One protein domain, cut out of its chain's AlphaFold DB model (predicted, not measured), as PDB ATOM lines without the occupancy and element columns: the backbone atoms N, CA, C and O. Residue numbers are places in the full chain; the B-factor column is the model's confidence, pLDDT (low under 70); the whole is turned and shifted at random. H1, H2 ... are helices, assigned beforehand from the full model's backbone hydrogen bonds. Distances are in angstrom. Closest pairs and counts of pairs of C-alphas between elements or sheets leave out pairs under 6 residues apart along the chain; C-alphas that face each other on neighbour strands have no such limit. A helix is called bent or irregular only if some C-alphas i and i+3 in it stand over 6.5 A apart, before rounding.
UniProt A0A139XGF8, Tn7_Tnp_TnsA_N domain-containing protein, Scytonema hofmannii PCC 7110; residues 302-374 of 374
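AT A GLANCE: This is residues 302 to 374 of the 374 residues of the protein "Tn7_Tnp_TnsA_N domain-containing protein" of Scytonema hofmannii PCC 7110 (UniProt A0A139XGF8). Three helices, H1, H2 and H3, stand as the sides of a triangle, with the short helix H4 in its middle. H2 and H3 make a V, meeting at residues 329 to 333 and 348 to 352, and H1 lies across its open end. The long link, residues 334 to 344, lies at the other end of the longest axis. The printed part has 73 residues with four named helices in the order H1, H2, H3, H4 and no named strand; the class is all helix. The whole is compact, with a radius of gyration of the C-alphas of 12.3 A and spans of 35 by 25 by 20 A.

IN THESE COORDINATES: H1, residues 305 to 313, begins at C-alpha 305 (32.309, -22.449, -101.980). H2, residues 316 to 333, is 24.5 A long, with a kink of 34 degrees near residue 327; it is only just irregular, C-alphas 328 and 331 being 7.0 A apart. H3, residues 345 to 362, is 25.4 A long. H4, residues 365 to 369, is only just irregular, C-alphas 366 and 369 being 6.6 A apart; it ends at C-alpha 369 (29.515, -13.864, -88.113).

HOW THE PARTS SIT: H4 is the hub. It only just touches H1, with 3 pairs of C-alphas within 8 A, the closest being Gly 307 and Ile 367 at 6.5 A. Residues 322 to 326 of H2 only just touch H4, also with 3 pairs, the closest C-alphas being those of Ala 322 and Tyr 369 at 5.9 A. Residues 351 to 359 of H3 touch H4, the closest C-alphas being those of Gln 359 and Gly 365 at 3.8 A. H2 and H3 touch about perpendicular at 76 degrees, the closest C-alphas being those of Ile 329 and Ile 348 at 6.9 A. Every O i to N i+4 pair is within hydrogen-bond range in H1 and H3; in H2 it is 12 of 14, and in H4 0 of 1, beside 2 of 2 O i to N i+3 pairs.

THE WHOLE: The C-alphas farthest apart, of Pro 305 and Lys 341, are 36.6 A apart. The printed part has no cut, and the link H2 to H3 is long. The pLDDT is under 70 in residues 339 to 341 and 371 to 374.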
ATOM      1  N   ARG A 302      41.552 -20.756 -98.628       83.31
ATOM      2  CA  ARG A 302      41.075 -22.143 -98.672       83.31
ATOM      3  C   ARG A 302      39.687 -22.278 -98.060       83.31
ATOM      4  O   ARG A 302      39.452 -23.134 -97.217       83.31
ATOM      5  N   ILE A 303      38.769 -21.398 -98.434       85.88
ATOM      6  CA  ILE A 303      37.387 -21.410 -97.944       85.88
ATOM      7  C   ILE A 303      36.504 -22.301 -98.826       85.88
ATOM      8  O   ILE A 303      36.701 -22.392-100.035       85.88
ATOM      9  N   THR A 304      35.501 -22.951 -98.236       88.38
ATOM     10  CA  THR A 304      34.492 -23.688 -99.023       88.38
ATOM     11  C   THR A 304      33.698 -22.755 -99.957       88.38
ATOM     12  O   THR A 304      33.474 -21.593 -99.603       88.38
ATOM     13  N   PRO A 305      33.155 -23.252-101.090       87.50
ATOM     14  CA  PRO A 305      32.309 -22.449-101.980       87.50
ATOM     15  C   PRO A 305      31.117 -21.806-101.263       87.50
ATOM     16  O   PRO A 305      30.796 -20.645-101.504       87.50
ATOM     17  N   LYS A 306      30.500 -22.527-100.312       88.19
ATOM     18  CA  LYS A 306      29.386 -21.990 -99.524       88.19
ATOM     19  C   LYS A 306      29.821 -20.858 -98.595       88.19
ATOM     20  O   LYS A 306      29.099 -19.876 -98.451       88.19
ATOM     21  N   GLY A 307      30.995 -20.982 -97.976       87.94
ATOM     22  CA  GLY A 307      31.576 -19.906 -97.176       87.94
ATOM     23  C   GLY A 307      31.896 -18.668 -98.018       87.94
ATOM     24  O   GLY A 307      31.625 -17.553 -97.578       87.94
ATOM     25  N   MET A 308      32.401 -18.859 -99.242       89.56
ATOM     26  CA  MET A 308      32.664 -17.762-100.178       89.56
ATOM     27  C   MET A 308      31.373 -17.057-100.618       89.56
ATOM     28  O   MET A 308      31.314 -15.835-100.608       89.56
ATOM     29  N   GLU A 309      30.311 -17.809-100.927       89.56
ATOM     30  CA  GLU A 309      28.990 -17.249-101.258       89.56
ATOM     31  C   GLU A 309      28.439 -16.379-100.118       89.56
ATOM     32  O   GLU A 309      27.902 -15.300-100.361       89.56
ATOM     33  N   ILE A 310      28.581 -16.833 -98.868       90.38
ATOM     34  CA  ILE A 310      28.166 -16.069 -97.685       90.38
ATOM     35  C   ILE A 310      28.971 -14.770 -97.571       90.38
ATOM     36  O   ILE A 310      28.392 -13.719 -97.315       90.38
ATOM     37  N   PHE A 311      30.288 -14.835 -97.778       91.50
ATOM     38  CA  PHE A 311      31.164 -13.666 -97.730       91.50
ATOM     39  C   PHE A 311      30.821 -12.634 -98.813       91.50
ATOM     40  O   PHE A 311      30.685 -11.457 -98.499       91.50
ATOM     41  N   LEU A 312      30.613 -13.074-100.057       90.75
ATOM     42  CA  LEU A 312      30.276 -12.195-101.183       90.75
ATOM     43  C   LEU A 312      28.904 -11.520-101.046       90.75
ATOM     44  O   LEU A 312      28.670 -10.483-101.660       90.75
ATOM     45  N   ARG A 313      27.986 -12.097-100.263       91.25
ATOM     46  CA  ARG A 313      26.663 -11.506 -99.996       91.25
ATOM     47  C   ARG A 313      26.652 -10.498 -98.852       91.25
ATOM     48  O   ARG A 313      25.657  -9.793 -98.712       91.25
ATOM     49  N   ALA A 314      27.695 -10.466 -98.027       90.56
ATOM     50  CA  ALA A 314      27.743  -9.594 -96.865       90.56
ATOM     51  C   ALA A 314      27.870  -8.125 -97.286       90.56
ATOM     52  O   ALA A 314      28.713  -7.781 -98.117       90.56
ATOM     53  N   SER A 315      27.066  -7.248 -96.684       91.38
ATOM     54  CA  SER A 315      27.194  -5.807 -96.928       91.38
ATOM     55  C   SER A 315      28.470  -5.242 -96.278       91.38
ATOM     56  O   SER A 315      28.983  -5.820 -95.311       91.38
ATOM     57  N   PRO A 316      28.979  -4.081 -96.733       91.06
ATOM     58  CA  PRO A 316      30.099  -3.403 -96.078       91.06
ATOM     59  C   PRO A 316      29.866  -3.157 -94.578       91.06
ATOM     60  O   PRO A 316      30.780  -3.329 -93.772       91.06
ATOM     61  N   GLU A 317      28.641  -2.830 -94.162       91.69
ATOM     62  CA  GLU A 317      28.281  -2.631 -92.752       91.69
ATOM     63  C   GLU A 317      28.340  -3.935 -91.948       91.69
ATOM     64  O   GLU A 317      28.782  -3.939 -90.793       91.69
ATOM     65  N   GLU A 318      27.909  -5.052 -92.537       92.25
ATOM     66  CA  GLU A 318      28.006  -6.369 -91.908       92.25
ATOM     67  C   GLU A 318      29.467  -6.807 -91.779       92.25
ATOM     68  O   GLU A 318      29.876  -7.266 -90.706       92.25
ATOM     69  N   LEU A 319      30.276  -6.597 -92.825       92.12
ATOM     70  CA  LEU A 319      31.722  -6.828 -92.813       92.12
ATOM     71  C   LEU A 319      32.414  -5.961 -91.756       92.12
ATOM     72  O   LEU A 319      33.232  -6.464 -90.989       92.12
ATOM     73  N   ALA A 320      32.060  -4.678 -91.643       90.56
ATOM     74  CA  ALA A 320      32.610  -3.780 -90.629       90.56
ATOM     75  C   ALA A 320      32.325  -4.280 -89.203       90.56
ATOM     76  O   ALA A 320      33.225  -4.323 -88.359       90.56
ATOM     77  N   GLN A 321      31.093  -4.714 -88.928       90.50
ATOM     78  CA  GLN A 321      30.733  -5.284 -87.628       90.50
ATOM     79  C   GLN A 321      31.435  -6.624 -87.366       90.50
ATOM     80  O   GLN A 321      31.836  -6.900 -86.230       90.50
ATOM     81  N   ALA A 322      31.602  -7.459 -88.392       91.25
ATOM     82  CA  ALA A 322      32.342  -8.715 -88.296       91.25
ATOM     83  C   ALA A 322      33.816  -8.482 -87.972       91.25
ATOM     84  O   ALA A 322      34.328  -9.061 -87.008       91.25
ATOM     85  N   ASN A 323      34.447  -7.543 -88.677       92.50
ATOM     86  CA  ASN A 323      35.816  -7.109 -88.445       92.50
ATOM     87  C   ASN A 323      36.022  -6.635 -86.997       92.50
ATOM     88  O   ASN A 323      36.989  -7.040 -86.349       92.50
ATOM     89  N   GLN A 324      35.096  -5.835 -86.456       89.56
ATOM     90  CA  GLN A 324      35.144  -5.380 -85.058       89.56
ATOM     91  C   GLN A 324      35.023  -6.538 -84.060       89.56
ATOM     92  O   GLN A 324      35.760  -6.592 -83.075       89.56
ATOM     93  N   LYS A 325      34.110  -7.492 -84.293       88.81
ATOM     94  CA  LYS A 325      33.958  -8.657 -83.403       88.81
ATOM     95  C   LYS A 325      35.188  -9.561 -83.449       88.81
ATOM     96  O   LYS A 325      35.610 -10.044 -82.397       88.81
ATOM     97  N   TYR A 326      35.776  -9.768 -84.627       90.00
ATOM     98  CA  TYR A 326      36.988 -10.568 -84.778       90.00
ATOM     99  C   TYR A 326      38.169  -9.957 -84.016       90.00
ATOM    100  O   TYR A 326      38.827 -10.674 -83.267       90.00
ATOM    101  N   GLN A 327      38.366  -8.634 -84.089       88.75
ATOM    102  CA  GLN A 327      39.399  -7.926 -83.313       88.75
ATOM    103  C   GLN A 327      39.294  -8.171 -81.798       88.75
ATOM    104  O   GLN A 327      40.305  -8.208 -81.100       88.75
ATOM    105  N   VAL A 328      38.081  -8.376 -81.273       88.19
ATOM    106  CA  VAL A 328      37.870  -8.696 -79.852       88.19
ATOM    107  C   VAL A 328      38.268 -10.137 -79.522       88.19
ATOM    108  O   VAL A 328      38.778 -10.395 -78.431       88.19
ATOM    109  N   ILE A 329      38.010 -11.094 -80.419       88.75
ATOM    110  CA  ILE A 329      38.246 -12.520 -80.142       88.75
ATOM    111  C   ILE A 329      39.625 -13.016 -80.582       88.75
ATOM    112  O   ILE A 329      40.108 -13.967 -79.976       88.75
ATOM    113  N   GLU A 330      40.275 -12.395 -81.572       88.25
ATOM    114  CA  GLU A 330      41.578 -12.815 -82.116       88.25
ATOM    115  C   GLU A 330      42.655 -12.979 -81.023       88.25
ATOM    116  O   GLU A 330      43.232 -14.068 -80.942       88.25
ATOM    117  N   PRO A 331      42.877 -12.018 -80.097       87.00
ATOM    118  CA  PRO A 331      43.839 -12.213 -79.008       87.00
ATOM    119  C   PRO A 331      43.503 -13.432 -78.137       87.00
ATOM    120  O   PRO A 331      44.384 -14.191 -77.743       87.00
ATOM    121  N   LEU A 332      42.210 -13.671 -77.891       86.56
ATOM    122  CA  LEU A 332      41.719 -14.781 -77.067       86.56
ATOM    123  C   LEU A 332      41.786 -16.137 -77.775       86.56
ATOM    124  O   LEU A 332      41.688 -17.177 -77.113       86.56
ATOM    125  N   LEU A 333      41.840 -16.149 -79.106       85.00
ATOM    126  CA  LEU A 333      42.104 -17.343 -79.910       85.00
ATOM    127  C   LEU A 333      43.597 -17.689 -79.874       85.00
ATOM    128  O   LEU A 333      43.934 -18.867 -79.817       85.00
ATOM    129  N   ASN A 334      44.461 -16.674 -79.783       83.81
ATOM    130  CA  ASN A 334      45.918 -16.807 -79.687       83.81
ATOM    131  C   ASN A 334      46.445 -16.994 -78.250       83.81
ATOM    132  O   ASN A 334      47.649 -16.950 -78.023       83.81
ATOM    133  N   GLY A 335      45.560 -17.209 -77.271       82.31
ATOM    134  CA  GLY A 335      45.944 -17.484 -75.881       82.31
ATOM    135  C   GLY A 335      46.286 -16.251 -75.040       82.31
ATOM    136  O   GLY A 335      46.650 -16.406 -73.876       82.31
ATOM    137  N   CYS A 336      46.127 -15.036 -75.569       81.38
ATOM    138  CA  CYS A 336      46.308 -13.822 -74.780       81.38
ATOM    139  C   CYS A 336      45.187 -13.687 -73.732       81.38
ATOM    140  O   CYS A 336      44.020 -13.981 -74.028       81.38
ATOM    141  N   PRO A 337      45.507 -13.226 -72.509       75.88
ATOM    142  CA  PRO A 337      44.510 -12.985 -71.482       75.88
ATOM    143  C   PRO A 337      43.556 -11.869 -71.904       75.88
ATOM    144  O   PRO A 337      43.855 -11.007 -72.732       75.88
ATOM    145  N   ARG A 338      42.360 -11.893 -71.322       71.50
ATOM    146  CA  ARG A 338      41.341 -10.900 -71.627       71.50
ATOM    147  C   ARG A 338      41.702  -9.554 -71.005       71.50
ATOM    148  O   ARG A 338      41.639  -9.412 -69.791       71.50
ATOM    149  N   ASP A 339      41.930  -8.566 -71.860       64.75
ATOM    150  CA  ASP A 339      42.206  -7.188 -71.440       64.75
ATOM    151  C   ASP A 339      40.933  -6.305 -71.438       64.75
ATOM    152  O   ASP A 339      40.750  -5.393 -70.636       64.75
ATOM    153  N   ASN A 340      39.952  -6.626 -72.295       60.78
ATOM    154  CA  ASN A 340      38.818  -5.736 -72.551       60.78
ATOM    155  C   ASN A 340      37.576  -6.024 -71.667       60.78
ATOM    156  O   ASN A 340      36.916  -7.065 -71.800       60.78
ATOM    157  N   LYS A 341      37.196  -5.080 -70.789       66.06
ATOM    158  CA  LYS A 341      35.975  -5.144 -69.946       66.06
ATOM    159  C   LYS A 341      34.675  -4.746 -70.669       66.06
ATOM    160  O   LYS A 341      33.606  -4.947 -70.106       66.06
ATOM    161  N   THR A 342      34.730  -4.235 -71.901       75.44
ATOM    162  CA  THR A 342      33.542  -3.687 -72.598       75.44
ATOM    163  C   THR A 342      32.526  -4.734 -73.074       75.44
ATOM    164  O   THR A 342      31.336  -4.439 -73.121       75.44
ATOM    165  N   VAL A 343      32.946  -5.966 -73.394       81.19
ATOM    166  CA  VAL A 343      32.052  -7.024 -73.915       81.19
ATOM    167  C   VAL A 343      31.857  -8.134 -72.884       81.19
ATOM    168  O   VAL A 343      32.828  -8.683 -72.380       81.19
ATOM    169  N   ALA A 344      30.621  -8.534 -72.572       85.94
ATOM    170  CA  ALA A 344      30.358  -9.571 -71.565       85.94
ATOM    171  C   ALA A 344      31.035 -10.928 -71.880       85.94
ATOM    172  O   ALA A 344      31.037 -11.387 -73.024       85.94
ATOM    173  N   SER A 345      31.539 -11.625 -70.849       84.50
ATOM    174  CA  SER A 345      32.263 -12.909 -70.992       84.50
ATOM    175  C   SER A 345      31.450 -13.972 -71.734       84.50
ATOM    176  O   SER A 345      31.978 -14.692 -72.579       84.50
ATOM    177  N   ARG A 346      30.145 -14.042 -71.447       87.12
ATOM    178  CA  ARG A 346      29.217 -14.986 -72.084       87.12
ATOM    179  C   ARG A 346      29.112 -14.753 -73.592       87.12
ATOM    180  O   ARG A 346      29.070 -15.713 -74.359       87.12
ATOM    181  N   THR A 347      29.112 -13.492 -74.017       88.88
ATOM    182  CA  THR A 347      29.067 -13.108 -75.432       88.88
ATOM    183  C   THR A 347      30.335 -13.548 -76.157       88.88
ATOM    184  O   THR A 347      30.243 -14.163 -77.216       88.88
ATOM    185  N   ILE A 348      31.501 -13.321 -75.547       87.31
ATOM    186  CA  ILE A 348      32.799 -13.757 -76.077       87.31
ATOM    187  C   ILE A 348      32.848 -15.282 -76.216       87.31
ATOM    188  O   ILE A 348      33.237 -15.792 -77.265       87.31
ATOM    189  N   TYR A 349      32.423 -16.020 -75.186       87.06
ATOM    190  CA  TYR A 349      32.400 -17.484 -75.229       87.06
ATOM    191  C   TYR A 349      31.509 -18.000 -76.365       87.06
ATOM    192  O   TYR A 349      31.921 -18.869 -77.133       87.06
ATOM    193  N   ARG A 350      30.322 -17.401 -76.533       89.50
ATOM    194  CA  ARG A 350      29.415 -17.712 -77.646       89.50
ATOM    195  C   ARG A 350      30.065 -17.444 -79.006       89.50
ATOM    196  O   ARG A 350      29.950 -18.278 -79.895       89.50
ATOM    197  N   TRP A 351      30.751 -16.312 -79.176       91.62
ATOM    198  CA  TRP A 351      31.462 -16.001 -80.423       91.62
ATOM    199  C   TRP A 351      32.598 -16.986 -80.703       91.62
ATOM    200  O   TRP A 351      32.693 -17.472 -81.822       91.62
ATOM    201  N   LYS A 352      33.395 -17.367 -79.695       90.19
ATOM    202  CA  LYS A 352      34.445 -18.392 -79.851       90.19
ATOM    203  C   LYS A 352      33.872 -19.754 -80.253       90.19
ATOM    204  O   LYS A 352      34.467 -20.435 -81.082       90.19
ATOM    205  N   ALA A 353      32.741 -20.157 -79.674       89.94
ATOM    206  CA  ALA A 353      32.079 -21.411 -80.034       89.94
ATOM    207  C   ALA A 353      31.620 -21.397 -81.500       89.94
ATOM    208  O   ALA A 353      31.956 -22.310 -82.254       89.94
ATOM    209  N   LYS A 354      30.947 -20.320 -81.927       91.62
ATOM    210  CA  LYS A 354      30.536 -20.138 -83.325       91.62
ATOM    211  C   LYS A 354      31.730 -20.077 -84.281       91.62
ATOM    212  O   LYS A 354      31.678 -20.696 -85.336       91.62
ATOM    213  N   PHE A 355      32.814 -19.396 -83.901       91.25
ATOM    214  CA  PHE A 355      34.061 -19.343 -84.672       91.25
ATOM    215  C   PHE A 355      34.605 -20.742 -84.969       91.25
ATOM    216  O   PHE A 355      34.846 -21.080 -86.123       91.25
ATOM    217  N   LYS A 356      34.731 -21.591 -83.940       89.50
ATOM    218  CA  LYS A 356      35.192 -22.978 -84.113       89.50
ATOM    219  C   LYS A 356      34.262 -23.783 -85.016       89.50
ATOM    220  O   LYS A 356      34.730 -24.529 -85.868       89.50
ATOM    221  N   ALA A 357      32.957 -23.623 -84.840       90.12
ATOM    222  CA  ALA A 357      31.978 -24.351 -85.631       90.12
ATOM    223  C   ALA A 357      31.997 -23.917 -87.113       90.12
ATOM    224  O   ALA A 357      31.975 -24.767 -87.999       90.12
ATOM    225  N   ALA A 358      32.159 -22.620 -87.398       90.06
ATOM    226  CA  ALA A 358      32.366 -22.109 -88.754       90.06
ATOM    227  C   ALA A 358      33.699 -22.554 -89.364       90.06
ATOM    228  O   ALA A 358      33.768 -22.829 -90.561       90.06
ATOM    229  N   GLN A 359      34.749 -22.679 -88.551       90.19
ATOM    230  CA  GLN A 359      36.030 -23.200 -89.015       90.19
ATOM    231  C   GLN A 359      35.905 -24.649 -89.492       90.19
ATOM    232  O   GLN A 359      36.460 -24.983 -90.531       90.19
ATOM    233  N   ILE A 360      35.119 -25.476 -88.798       87.88
ATOM    234  CA  ILE A 360      34.812 -26.848 -89.227       87.88
ATOM    235  C   ILE A 360      33.928 -26.846 -90.482       87.88
ATOM    236  O   ILE A 360      34.209 -27.569 -91.431       87.88
ATOM    237  N   ALA A 361      32.869 -26.032 -90.503       87.88
ATOM    238  CA  ALA A 361      31.872 -26.059 -91.575       87.88
ATOM    239  C   ALA A 361      32.364 -25.457 -92.902       87.88
ATOM    240  O   ALA A 361      31.968 -25.914 -93.972       87.88
ATOM    241  N   TYR A 362      33.201 -24.418 -92.842       88.75
ATOM    242  CA  TYR A 362      33.578 -23.618 -94.012       88.75
ATOM    243  C   TYR A 362      35.079 -23.541 -94.266       88.75
ATOM    244  O   TYR A 362      35.486 -22.853 -95.204       88.75
ATOM    245  N   ASN A 363      35.892 -24.210 -93.445       89.25
ATOM    246  CA  ASN A 363      37.348 -24.065 -93.415       89.25
ATOM    247  C   ASN A 363      37.814 -22.617 -93.153       89.25
ATOM    248  O   ASN A 363      38.915 -22.222 -93.516       89.25
ATOM    249  N   CYS A 364      36.960 -21.793 -92.541       88.69
ATOM    250  CA  CYS A 364      37.231 -20.386 -92.272       88.69
ATOM    251  C   CYS A 364      36.437 -19.946 -91.042       88.69
ATOM    252  O   CYS A 364      35.214 -19.784 -91.101       88.69
ATOM    253  N   GLY A 365      37.128 -19.763 -89.913       87.88
ATOM    254  CA  GLY A 365      36.469 -19.415 -88.658       87.88
ATOM    255  C   GLY A 365      35.751 -18.070 -88.718       87.88
ATOM    256  O   GLY A 365      34.695 -17.934 -88.111       87.88
ATOM    257  N   TYR A 366      36.261 -17.105 -89.497       90.31
ATOM    258  CA  TYR A 366      35.687 -15.761 -89.644       90.31
ATOM    259  C   TYR A 366      34.216 -15.756 -90.109       90.31
ATOM    260  O   TYR A 366      33.434 -14.911 -89.669       90.31
ATOM    261  N   ILE A 367      33.796 -16.745 -90.908       90.75
ATOM    262  CA  ILE A 367      32.427 -16.837 -91.455       90.75
ATOM    263  C   ILE A 367      31.346 -16.972 -90.373       90.75
ATOM    264  O   ILE A 367      30.174 -16.694 -90.631       90.75
ATOM    265  N   PHE A 368      31.718 -17.318 -89.137       84.69
ATOM    266  CA  PHE A 368      30.792 -17.458 -88.011       84.69
ATOM    267  C   PHE A 368      29.875 -16.258 -87.775       84.69
ATOM    268  O   PHE A 368      28.831 -16.393 -87.136       84.69
ATOM    269  N   TYR A 369      30.293 -15.079 -88.232       82.94
ATOM    270  CA  TYR A 369      29.515 -13.864 -88.113       82.94
ATOM    271  C   TYR A 369      28.238 -13.898 -88.958       82.94
ATOM    272  O   TYR A 369      27.181 -13.475 -88.497       82.94
ATOM    273  N   PHE A 370      28.354 -14.402 -90.184       82.62
ATOM    274  CA  PHE A 370      27.304 -14.356 -91.201       82.62
ATOM    275  C   PHE A 370      26.448 -15.624 -91.192       82.62
ATOM    276  O   PHE A 370      25.321 -15.642 -91.681       82.62
ATOM    277  N   ALA A 371      26.972 -16.706 -90.620       69.88
ATOM    278  CA  ALA A 371      26.264 -17.967 -90.542       69.88
ATOM    279  C   ALA A 371      25.225 -17.942 -89.406       69.88
ATOM    280  O   ALA A 371      25.530 -18.119 -88.225       69.88
ATOM    281  N   ILE A 372      23.964 -17.716 -89.785       56.00
ATOM    282  CA  ILE A 372      22.823 -17.627 -88.859       56.00
ATOM    283  C   ILE A 372      22.525 -18.985 -88.186       56.00
ATOM    284  O   ILE A 372      22.027 -19.007 -87.062       56.00
ATOM    285  N   TYR A 373      22.909 -20.106 -88.814       51.78
ATOM    286  CA  TYR A 373      22.501 -21.464 -88.414       51.78
ATOM    287  C   TYR A 373      23.636 -22.390 -87.944       51.78
ATOM    288  O   TYR A 373      23.501 -23.608 -88.030       51.78
ATOM    289  N   ILE A 374      24.733 -21.828 -87.421       48.88
ATOM    290  CA  ILE A 374      25.751 -22.581 -86.663       48.88
ATOM    291  C   ILE A 374      25.698 -22.186 -85.192       48.88
ATOM    292  O   ILE A 374      25.783 -23.088 -84.335       48.88
TER     293      ILE A 374